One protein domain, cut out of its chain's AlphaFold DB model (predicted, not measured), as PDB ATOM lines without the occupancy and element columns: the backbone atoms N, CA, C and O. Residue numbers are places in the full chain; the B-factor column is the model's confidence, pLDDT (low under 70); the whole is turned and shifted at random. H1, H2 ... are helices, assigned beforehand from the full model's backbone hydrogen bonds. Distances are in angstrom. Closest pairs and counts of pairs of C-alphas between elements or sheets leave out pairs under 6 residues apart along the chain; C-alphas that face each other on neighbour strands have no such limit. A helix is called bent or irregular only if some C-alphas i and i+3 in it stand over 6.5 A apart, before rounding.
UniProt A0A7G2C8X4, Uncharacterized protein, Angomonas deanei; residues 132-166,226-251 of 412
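What this domain is: This is residues 132 to 166 and 226 to 251 of the 412 residues of an uncharacterized protein of Angomonas deanei (UniProt A0A7G2C8X4). Two helices, H1 and H2, make a small body in which H2 folds back on H1 at a steep angle; from the first residues of H1, H3 leads away almost at right angles as an arm, with the four-residue H4 beyond its far end. This arm gives the model its length, and residues 242 to 248 stick out. The printed part has 61 residues with four named helices, in the order H1, H2, H3, H4, and no named strand: all helix. It is loose, with a radius of gyration of the C-alphas of 13.6 A, and elongated, spanning 41 by 23 by 17 A.

Where its parts are: H1, the longest helix, covers residues 132 to 148 and measures 24.4 A from C-alpha 132 at (-28.706, 62.562, -44.351) to C-alpha 148 at (-38.416, 41.383, -51.469). H2 covers residues 154 to 165, 17.5 A; it is irregular, with C-alphas 155 and 158 7.9 A apart. H3 covers residues 233 to 243, 15.3 A. H4, residues 248 to 251, ends with C-alpha 251 at (-34.611, 55.624, -17.705).

How they stand to each other: H1 touches H2, the closest C-alphas being those of Gly 143 and Lys 157, 5.4 A apart. The two run opposite ways at a steep tilt of 53 degrees. With residues 132 to 137 alone H1 touches H3; the closest C-alphas, those of Glu 133 and Val 233, are 6.2 A apart. These lines are about perpendicular, at 83 degrees. H2 and H3 are apart, and H4 is apart from H1, H2 and H3. Every O i to N i+4 pair is within hydrogen-bond range in H1 and H3, and 6 of 8 in H2; H4 is too short for such a pair.

The domain as a whole: The two C-alphas farthest apart, those of Ile 151 and Leu 251, are 42.6 A from each other. Residues 167 to 225 are not printed, and C-alphas 166 and 226 are 9.0 A apart across this cut, which lies in the link from H2 to H3. The links H1 to H2 and H3 to H4 are tight. The mean pLDDT of the printed part is 82.9; residues 242 to 251 are under 70.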
ATOM      1  N   GLU A 132     -29.465  63.799 -44.147       83.75
ATOM      2  CA  GLU A 132     -28.706  62.562 -44.351       83.75
ATOM      3  C   GLU A 132     -29.487  61.320 -43.898       83.75
ATOM      4  O   GLU A 132     -29.537  60.340 -44.644       83.75
ATOM      5  N   GLU A 133     -30.170  61.369 -42.751       86.31
ATOM      6  CA  GLU A 133     -31.026  60.288 -42.252       86.31
ATOM      7  C   GLU A 133     -32.194  59.978 -43.206       86.31
ATOM      8  O   GLU A 133     -32.442  58.815 -43.527       86.31
ATOM      9  N   ILE A 134     -32.860  61.003 -43.754       86.06
ATOM     10  CA  ILE A 134     -33.912  60.830 -44.773       86.06
ATOM     11  C   ILE A 134     -33.337  60.206 -46.052       86.06
ATOM     12  O   ILE A 134     -33.958  59.326 -46.659       86.06
ATOM     13  N   LEU A 135     -32.146  60.626 -46.489       87.00
ATOM     14  CA  LEU A 135     -31.471  60.008 -47.631       87.00
ATOM     15  C   LEU A 135     -31.091  58.549 -47.340       87.00
ATOM     16  O   LEU A 135     -31.165  57.721 -48.249       87.00
ATOM     17  N   ASP A 136     -30.727  58.217 -46.104       88.44
ATOM     18  CA  ASP A 136     -30.382  56.860 -45.681       88.44
ATOM     19  C   ASP A 136     -31.606  55.936 -45.593       88.44
ATOM     20  O   ASP A 136     -31.564  54.808 -46.089       88.44
ATOM     21  N   ALA A 137     -32.739  56.448 -45.107       88.31
ATOM     22  CA  ALA A 137     -34.028  55.754 -45.132       88.31
ATOM     23  C   ALA A 137     -34.451  55.395 -46.561       88.31
ATOM     24  O   ALA A 137     -34.799  54.247 -46.846       88.31
ATOM     25  N   ASN A 138     -34.335  56.346 -47.493       88.06
ATOM     26  CA  ASN A 138     -34.611  56.101 -48.909       88.06
ATOM     27  C   ASN A 138     -33.676  55.028 -49.504       88.06
ATOM     28  O   ASN A 138     -34.129  54.158 -50.250       88.06
ATOM     29  N   ARG A 139     -32.379  55.046 -49.158       91.88
ATOM     30  CA  ARG A 139     -31.407  54.018 -49.583       91.88
ATOM     31  C   ARG A 139     -31.809  52.627 -49.085       91.88
ATOM     32  O   ARG A 139     -31.840  51.687 -49.885       91.88
ATOM     33  N   HIS A 140     -32.134  52.500 -47.797       90.56
ATOM     34  CA  HIS A 140     -32.569  51.241 -47.187       90.56
ATOM     35  C   HIS A 140     -33.863  50.726 -47.826       90.56
ATOM     36  O   HIS A 140     -33.876  49.587 -48.292       90.56
ATOM     37  N   PHE A 141     -34.879  51.585 -47.972       93.44
ATOM     38  CA  PHE A 141     -36.156  51.257 -48.613       93.44
ATOM     39  C   PHE A 141     -35.977  50.616 -49.997       93.44
ATOM     40  O   PHE A 141     -36.535  49.548 -50.259       93.44
ATOM     41  N   PHE A 142     -35.165  51.213 -50.880       90.00
ATOM     42  CA  PHE A 142     -34.910  50.612 -52.192       90.00
ATOM     43  C   PHE A 142     -34.158  49.281 -52.075       90.00
ATOM     44  O   PHE A 142     -34.527  48.322 -52.752       90.00
ATOM     45  N   GLY A 143     -33.140  49.190 -51.212       91.56
ATOM     46  CA  GLY A 143     -32.428  47.934 -50.961       91.56
ATOM     47  C   GLY A 143     -33.375  46.796 -50.567       91.56
ATOM     48  O   GLY A 143     -33.366  45.741 -51.201       91.56
ATOM     49  N   ASP A 144     -34.241  47.039 -49.584       93.69
ATOM     50  CA  ASP A 144     -35.202  46.057 -49.075       93.69
ATOM     51  C   ASP A 144     -36.292  45.721 -50.095       93.69
ATOM     52  O   ASP A 144     -36.628  44.548 -50.271       93.69
ATOM     53  N   TYR A 145     -36.780  46.705 -50.854       93.38
ATOM     54  CA  TYR A 145     -37.705  46.474 -51.963       93.38
ATOM     55  C   TYR A 145     -37.120  45.495 -52.997       93.38
ATOM     56  O   TYR A 145     -37.764  44.504 -53.350       93.38
ATOM     57  N   TYR A 146     -35.880  45.707 -53.451       92.31
ATOM     58  CA  TYR A 146     -35.236  44.812 -54.424       92.31
ATOM     59  C   TYR A 146     -34.897  43.422 -53.854       92.31
ATOM     60  O   TYR A 146     -34.823  42.457 -54.625       92.31
ATOM     61  N   ILE A 147     -34.747  43.294 -52.531       94.00
ATOM     62  CA  ILE A 147     -34.626  42.001 -51.840       94.00
ATOM     63  C   ILE A 147     -35.970  41.268 -51.813       94.00
ATOM     64  O   ILE A 147     -36.034  40.096 -52.185       94.00
ATOM     65  N   GLN A 148     -37.064  41.956 -51.474       94.44
ATOM     66  CA  GLN A 148     -38.416  41.383 -51.469       94.44
ATOM     67  C   GLN A 148     -38.871  40.917 -52.862       94.44
ATOM     68  O   GLN A 148     -39.536  39.889 -52.980       94.44
ATOM     69  N   GLN A 149     -38.465  41.614 -53.932       94.19
ATOM     70  CA  GLN A 149     -38.694  41.172 -55.316       94.19
ATOM     71  C   GLN A 149     -37.809  39.980 -55.746       94.19
ATOM     72  O   GLN A 149     -37.949  39.480 -56.862       94.19
ATOM     73  N   GLY A 150     -36.871  39.526 -54.904       89.00
ATOM     74  CA  GLY A 150     -35.926  38.450 -55.225       89.00
ATOM     75  C   GLY A 150     -34.877  38.823 -56.279       89.00
ATOM     76  O   GLY A 150     -34.267  37.935 -56.875       89.00
ATOM     77  N   ILE A 151     -34.677  40.122 -56.535       91.06
ATOM     78  CA  ILE A 151     -33.743  40.645 -57.544       91.06
ATOM     79  C   ILE A 151     -32.333  40.773 -56.952       91.06
ATOM     80  O   ILE A 151     -31.353  40.420 -57.608       91.06
ATOM     81  N   CYS A 152     -32.232  41.244 -55.706       92.19
ATOM     82  CA  CYS A 152     -30.985  41.304 -54.946       92.19
ATOM     83  C   CYS A 152     -31.034  40.303 -53.779       92.19
ATOM     84  O   CYS A 152     -32.020  40.285 -53.050       92.19
ATOM     85  N   PRO A 153     -30.002  39.477 -53.539       93.88
ATOM     86  CA  PRO A 153     -29.923  38.714 -52.302       93.88
ATOM     87  C   PRO A 153     -29.543  39.636 -51.132       93.88
ATOM     88  O   PRO A 153     -28.757  40.568 -51.291       93.88
ATOM     89  N   GLU A 154     -30.063  39.337 -49.943       93.25
ATOM     90  CA  GLU A 154     -29.949  40.169 -48.733       93.25
ATOM     91  C   GLU A 154     -28.503  40.540 -48.360       93.25
ATOM     92  O   GLU A 154     -28.191  41.707 -48.137       93.25
ATOM     93  N   HIS A 155     -27.575  39.580 -48.422       92.88
ATOM     94  CA  HIS A 155     -26.149  39.808 -48.142       92.88
ATOM     95  C   HIS A 155     -25.449  40.788 -49.108       92.88
ATOM     96  O   HIS A 155     -24.301  41.159 -48.868       92.88
ATOM     97  N   LEU A 156     -26.106  41.198 -50.201       92.06
ATOM     98  CA  LEU A 156     -25.616  42.223 -51.125       92.06
ATOM     99  C   LEU A 156     -26.331  43.578 -50.973       92.06
ATOM    100  O   LEU A 156     -25.987  44.479 -51.732       92.06
ATOM    101  N   LYS A 157     -27.244  43.766 -49.998       92.50
ATOM    102  CA  LYS A 157     -28.011  45.016 -49.772       92.50
ATOM    103  C   LYS A 157     -27.146  46.271 -49.923       92.50
ATOM    104  O   LYS A 157     -27.375  47.081 -50.816       92.50
ATOM    105  N   PHE A 158     -26.099  46.391 -49.107       90.38
ATOM    106  CA  PHE A 158     -25.211  47.558 -49.099       90.38
ATOM    107  C   PHE A 158     -24.399  47.713 -50.388       90.38
ATOM    108  O   PHE A 158     -24.272  48.822 -50.890       90.38
ATOM    109  N   ALA A 159     -23.917  46.614 -50.976       87.94
ATOM    110  CA  ALA A 159     -23.185  46.648 -52.245       87.94
ATOM    111  C   ALA A 159     -24.084  47.050 -53.432       87.94
ATOM    112  O   ALA A 159     -23.626  47.692 -54.376       87.94
ATOM    113  N   PHE A 160     -25.366  46.686 -53.380       89.00
ATOM    114  CA  PHE A 160     -26.379  47.083 -54.349       89.00
ATOM    115  C   PHE A 160     -26.777  48.556 -54.178       89.00
ATOM    116  O   PHE A 160     -26.808  49.290 -55.162       89.00
ATOM    117  N   ILE A 161     -26.994  49.014 -52.940       89.56
ATOM    118  CA  ILE A 161     -27.224  50.432 -52.629       89.56
ATOM    119  C   ILE A 161     -26.029  51.285 -53.079       89.56
ATOM    120  O   ILE A 161     -26.222  52.268 -53.790       89.56
ATOM    121  N   ASP A 162     -24.796  50.883 -52.760       87.19
ATOM    122  CA  ASP A 162     -23.582  51.545 -53.244       87.19
ATOM    123  C   ASP A 162     -23.558  51.619 -54.780       87.19
ATOM    124  O   ASP A 162     -23.312  52.680 -55.350       87.19
ATOM    125  N   ALA A 163     -23.901  50.527 -55.469       83.44
ATOM    126  CA  ALA A 163     -23.985  50.507 -56.927       83.44
ATOM    127  C   ALA A 163     -25.070  51.441 -57.501       83.44
ATOM    128  O   ALA A 163     -24.846  52.017 -58.565       83.44
ATOM    129  N   MET A 164     -26.205  51.633 -56.814       81.62
ATOM    130  CA  MET A 164     -27.232  52.622 -57.191       81.62
ATOM    131  C   MET A 164     -26.791  54.071 -56.935       81.62
ATOM    132  O   MET A 164     -27.227  54.976 -57.641       81.62
ATOM    133  N   LEU A 165     -25.941  54.296 -55.930       81.00
ATOM    134  CA  LEU A 165     -25.434  55.617 -55.540       81.00
ATOM    135  C   LEU A 165     -24.215  56.078 -56.354       81.00
ATOM    136  O   LEU A 165     -23.833  57.251 -56.279       81.00
ATOM    137  N   ARG A 166     -23.588  55.178 -57.118       73.88
ATOM    138  CA  ARG A 166     -22.502  55.513 -58.046       73.88
ATOM    139  C   ARG A 166     -23.022  56.343 -59.230       73.88
ATOM    140  O   ARG A 166     -24.152  56.136 -59.676       73.88
ATOM    141  N   PRO A 226     -17.173  54.029 -50.219       81.31
ATOM    142  CA  PRO A 226     -18.196  53.052 -50.562       81.31
ATOM    143  C   PRO A 226     -19.243  52.980 -49.451       81.31
ATOM    144  O   PRO A 226     -18.900  52.956 -48.267       81.31
ATOM    145  N   TYR A 227     -20.513  52.913 -49.832       83.69
ATOM    146  CA  TYR A 227     -21.606  52.794 -48.880       83.69
ATOM    147  C   TYR A 227     -21.631  51.391 -48.252       83.69
ATOM    148  O   TYR A 227     -21.650  50.371 -48.944       83.69
ATOM    149  N   THR A 228     -21.606  51.337 -46.922       88.25
ATOM    150  CA  THR A 228     -21.538  50.106 -46.124       88.25
ATOM    151  C   THR A 228     -22.427  50.211 -44.886       88.25
ATOM    152  O   THR A 228     -22.826  51.304 -44.499       88.25
ATOM    153  N   ALA A 229     -22.671  49.087 -44.209       85.25
ATOM    154  CA  ALA A 229     -23.366  49.063 -42.918       85.25
ATOM    155  C   ALA A 229     -22.735  50.003 -41.869       85.25
ATOM    156  O   ALA A 229     -23.448  50.606 -41.081       85.25
ATOM    157  N   ALA A 230     -21.406  50.172 -41.884       85.31
ATOM    158  CA  ALA A 230     -20.689  51.056 -40.959       85.31
ATOM    159  C   ALA A 230     -20.756  52.550 -41.340       85.31
ATOM    160  O   ALA A 230     -20.279  53.391 -40.585       85.31
ATOM    161  N   SER A 231     -21.305  52.880 -42.513       83.69
ATOM    162  CA  SER A 231     -21.527  54.253 -42.987       83.69
ATOM    163  C   SER A 231     -23.015  54.571 -43.176       83.69
ATOM    164  O   SER A 231     -23.345  55.506 -43.900       83.69
ATOM    165  N   SER A 232     -23.906  53.750 -42.616       84.94
ATOM    166  CA  SER A 232     -25.346  53.995 -42.585       84.94
ATOM    167  C   SER A 232     -25.715  54.532 -41.207       84.94
ATOM    168  O   SER A 232     -25.445  53.886 -40.196       84.94
ATOM    169  N   VAL A 233     -26.342  55.707 -41.177       84.00
ATOM    170  CA  VAL A 233     -26.817  56.344 -39.939       84.00
ATOM    171  C   VAL A 233     -27.908  55.485 -39.301       84.00
ATOM    172  O   VAL A 233     -27.895  55.269 -38.091       84.00
ATOM    173  N   LEU A 234     -28.803  54.921 -40.119       82.44
ATOM    174  CA  LEU A 234     -29.856  54.031 -39.634       82.44
ATOM    175  C   LEU A 234     -29.298  52.725 -39.079       82.44
ATOM    176  O   LEU A 234     -29.689  52.309 -37.996       82.44
ATOM    177  N   GLN A 235     -28.345  52.098 -39.772       84.19
ATOM    178  CA  GLN A 235     -27.777  50.834 -39.312       84.19
ATOM    179  C   GLN A 235     -26.972  50.990 -38.014       84.19
ATOM    180  O   GLN A 235     -26.944  50.058 -37.209       84.19
ATOM    181  N   LEU A 236     -26.342  52.152 -37.805       83.69
ATOM    182  CA  LEU A 236     -25.704  52.515 -36.540       83.69
ATOM    183  C   LEU A 236     -26.747  52.716 -35.432       83.69
ATOM    184  O   LEU A 236     -26.597  52.117 -34.373       83.69
ATOM    185  N   ARG A 237     -27.843  53.445 -35.690       79.81
ATOM    186  CA  ARG A 237     -28.948  53.611 -34.723       79.81
ATOM    187  C   ARG A 237     -29.630  52.297 -34.345       79.81
ATOM    188  O   ARG A 237     -29.934  52.097 -33.176       79.81
ATOM    189  N   GLU A 238     -29.838  51.391 -35.301       81.81
ATOM    190  CA  GLU A 238     -30.342  50.036 -35.032       81.81
ATOM    191  C   GLU A 238     -29.389  49.274 -34.095       81.81
ATOM    192  O   GLU A 238     -29.830  48.699 -33.104       81.81
ATOM    193  N   GLN A 239     -28.074  49.328 -34.346       78.88
ATOM    194  CA  GLN A 239     -27.073  48.681 -33.486       78.88
ATOM    195  C   GLN A 239     -26.974  49.324 -32.097       78.88
ATOM    196  O   GLN A 239     -26.787  48.609 -31.116       78.88
ATOM    197  N   GLU A 240     -27.101  50.646 -31.991       77.44
ATOM    198  CA  GLU A 240     -27.148  51.357 -30.710       77.44
ATOM    199  C   GLU A 240     -28.406  50.977 -29.914       77.44
ATOM    200  O   GLU A 240     -28.298  50.642 -28.735       77.44
ATOM    201  N   ALA A 241     -29.574  50.930 -30.563       72.88
ATOM    202  CA  ALA A 241     -30.832  50.505 -29.949       72.88
ATOM    203  C   ALA A 241     -30.800  49.038 -29.479       72.88
ATOM    204  O   ALA A 241     -31.256  48.751 -28.374       72.88
ATOM    205  N   ASP A 242     -30.207  48.131 -30.262       69.00
ATOM    206  CA  ASP A 242     -30.004  46.721 -29.892       69.00
ATOM    207  C   ASP A 242     -28.988  46.537 -28.742       69.00
ATOM    208  O   ASP A 242     -28.985  45.499 -28.072       69.00
ATOM    209  N   CYS A 243     -28.109  47.520 -28.511       65.81
ATOM    210  CA  CYS A 243     -27.113  47.497 -27.434       65.81
ATOM    211  C   CYS A 243     -27.604  48.132 -26.124       65.81
ATOM    212  O   CYS A 243     -27.017  47.855 -25.075       65.81
ATOM    213  N   LEU A 244     -28.653  48.960 -26.160       62.72
ATOM    214  CA  LEU A 244     -29.273  49.534 -24.965       62.72
ATOM    215  C   LEU A 244     -30.101  48.471 -24.239       62.72
ATOM    216  O   LEU A 244     -30.972  47.816 -24.814       62.72
ATOM    217  N   SER A 245     -29.855  48.295 -22.942       62.09
ATOM    218  CA  SER A 245     -30.628  47.339 -22.154       62.09
ATOM    219  C   SER A 245     -32.081  47.815 -21.961       62.09
ATOM    220  O   SER A 245     -32.350  49.021 -21.921       62.09
ATOM    221  N   PRO A 246     -33.047  46.895 -21.749       61.12
ATOM    222  CA  PRO A 246     -34.440  47.263 -21.474       61.12
ATOM    223  C   PRO A 246     -34.650  48.133 -20.222       61.12
ATOM    224  O   PRO A 246     -35.747  48.661 -20.033       61.12
ATOM    225  N   GLU A 247     -33.640  48.254 -19.354       61.44
ATOM    226  CA  GLU A 247     -33.647  49.117 -18.167       61.44
ATOM    227  C   GLU A 247     -33.185  50.550 -18.502       61.44
ATOM    228  O   GLU A 247     -33.734  51.513 -17.970       61.44
ATOM    229  N   GLU A 248     -32.251  50.717 -19.443       58.50
ATOM    230  CA  GLU A 248     -31.769  52.032 -19.902       58.50
ATOM    231  C   GLU A 248     -32.817  52.759 -20.758       58.50
ATOM    232  O   GLU A 248     -33.048  53.951 -20.559       58.50
ATOM    233  N   LEU A 249     -33.541  52.026 -21.616       57.88
ATOM    234  CA  LEU A 249     -34.675  52.557 -22.392       57.88
ATOM    235  C   LEU A 249     -35.858  53.020 -21.517       57.88
ATOM    236  O   LEU A 249     -36.679  53.820 -21.962       57.88
ATOM    237  N   GLN A 250     -35.963  52.532 -20.275       58.72
ATOM    238  CA  GLN A 250     -36.958  53.021 -19.311       58.72
ATOM    239  C   GLN A 250     -36.486  54.291 -18.597       58.72
ATOM    240  O   GLN A 250     -37.310  55.146 -18.287       58.72
ATOM    241  N   LEU A 251     -35.180  54.444 -18.361       55.41
ATOM    242  CA  LEU A 251     -34.611  55.624 -17.705       55.41
ATOM    243  C   LEU A 251     -34.651  56.870 -18.600       55.41
ATOM    244  O   LEU A 251     -34.979  57.945 -18.104       55.41
TER     245      LEU A 251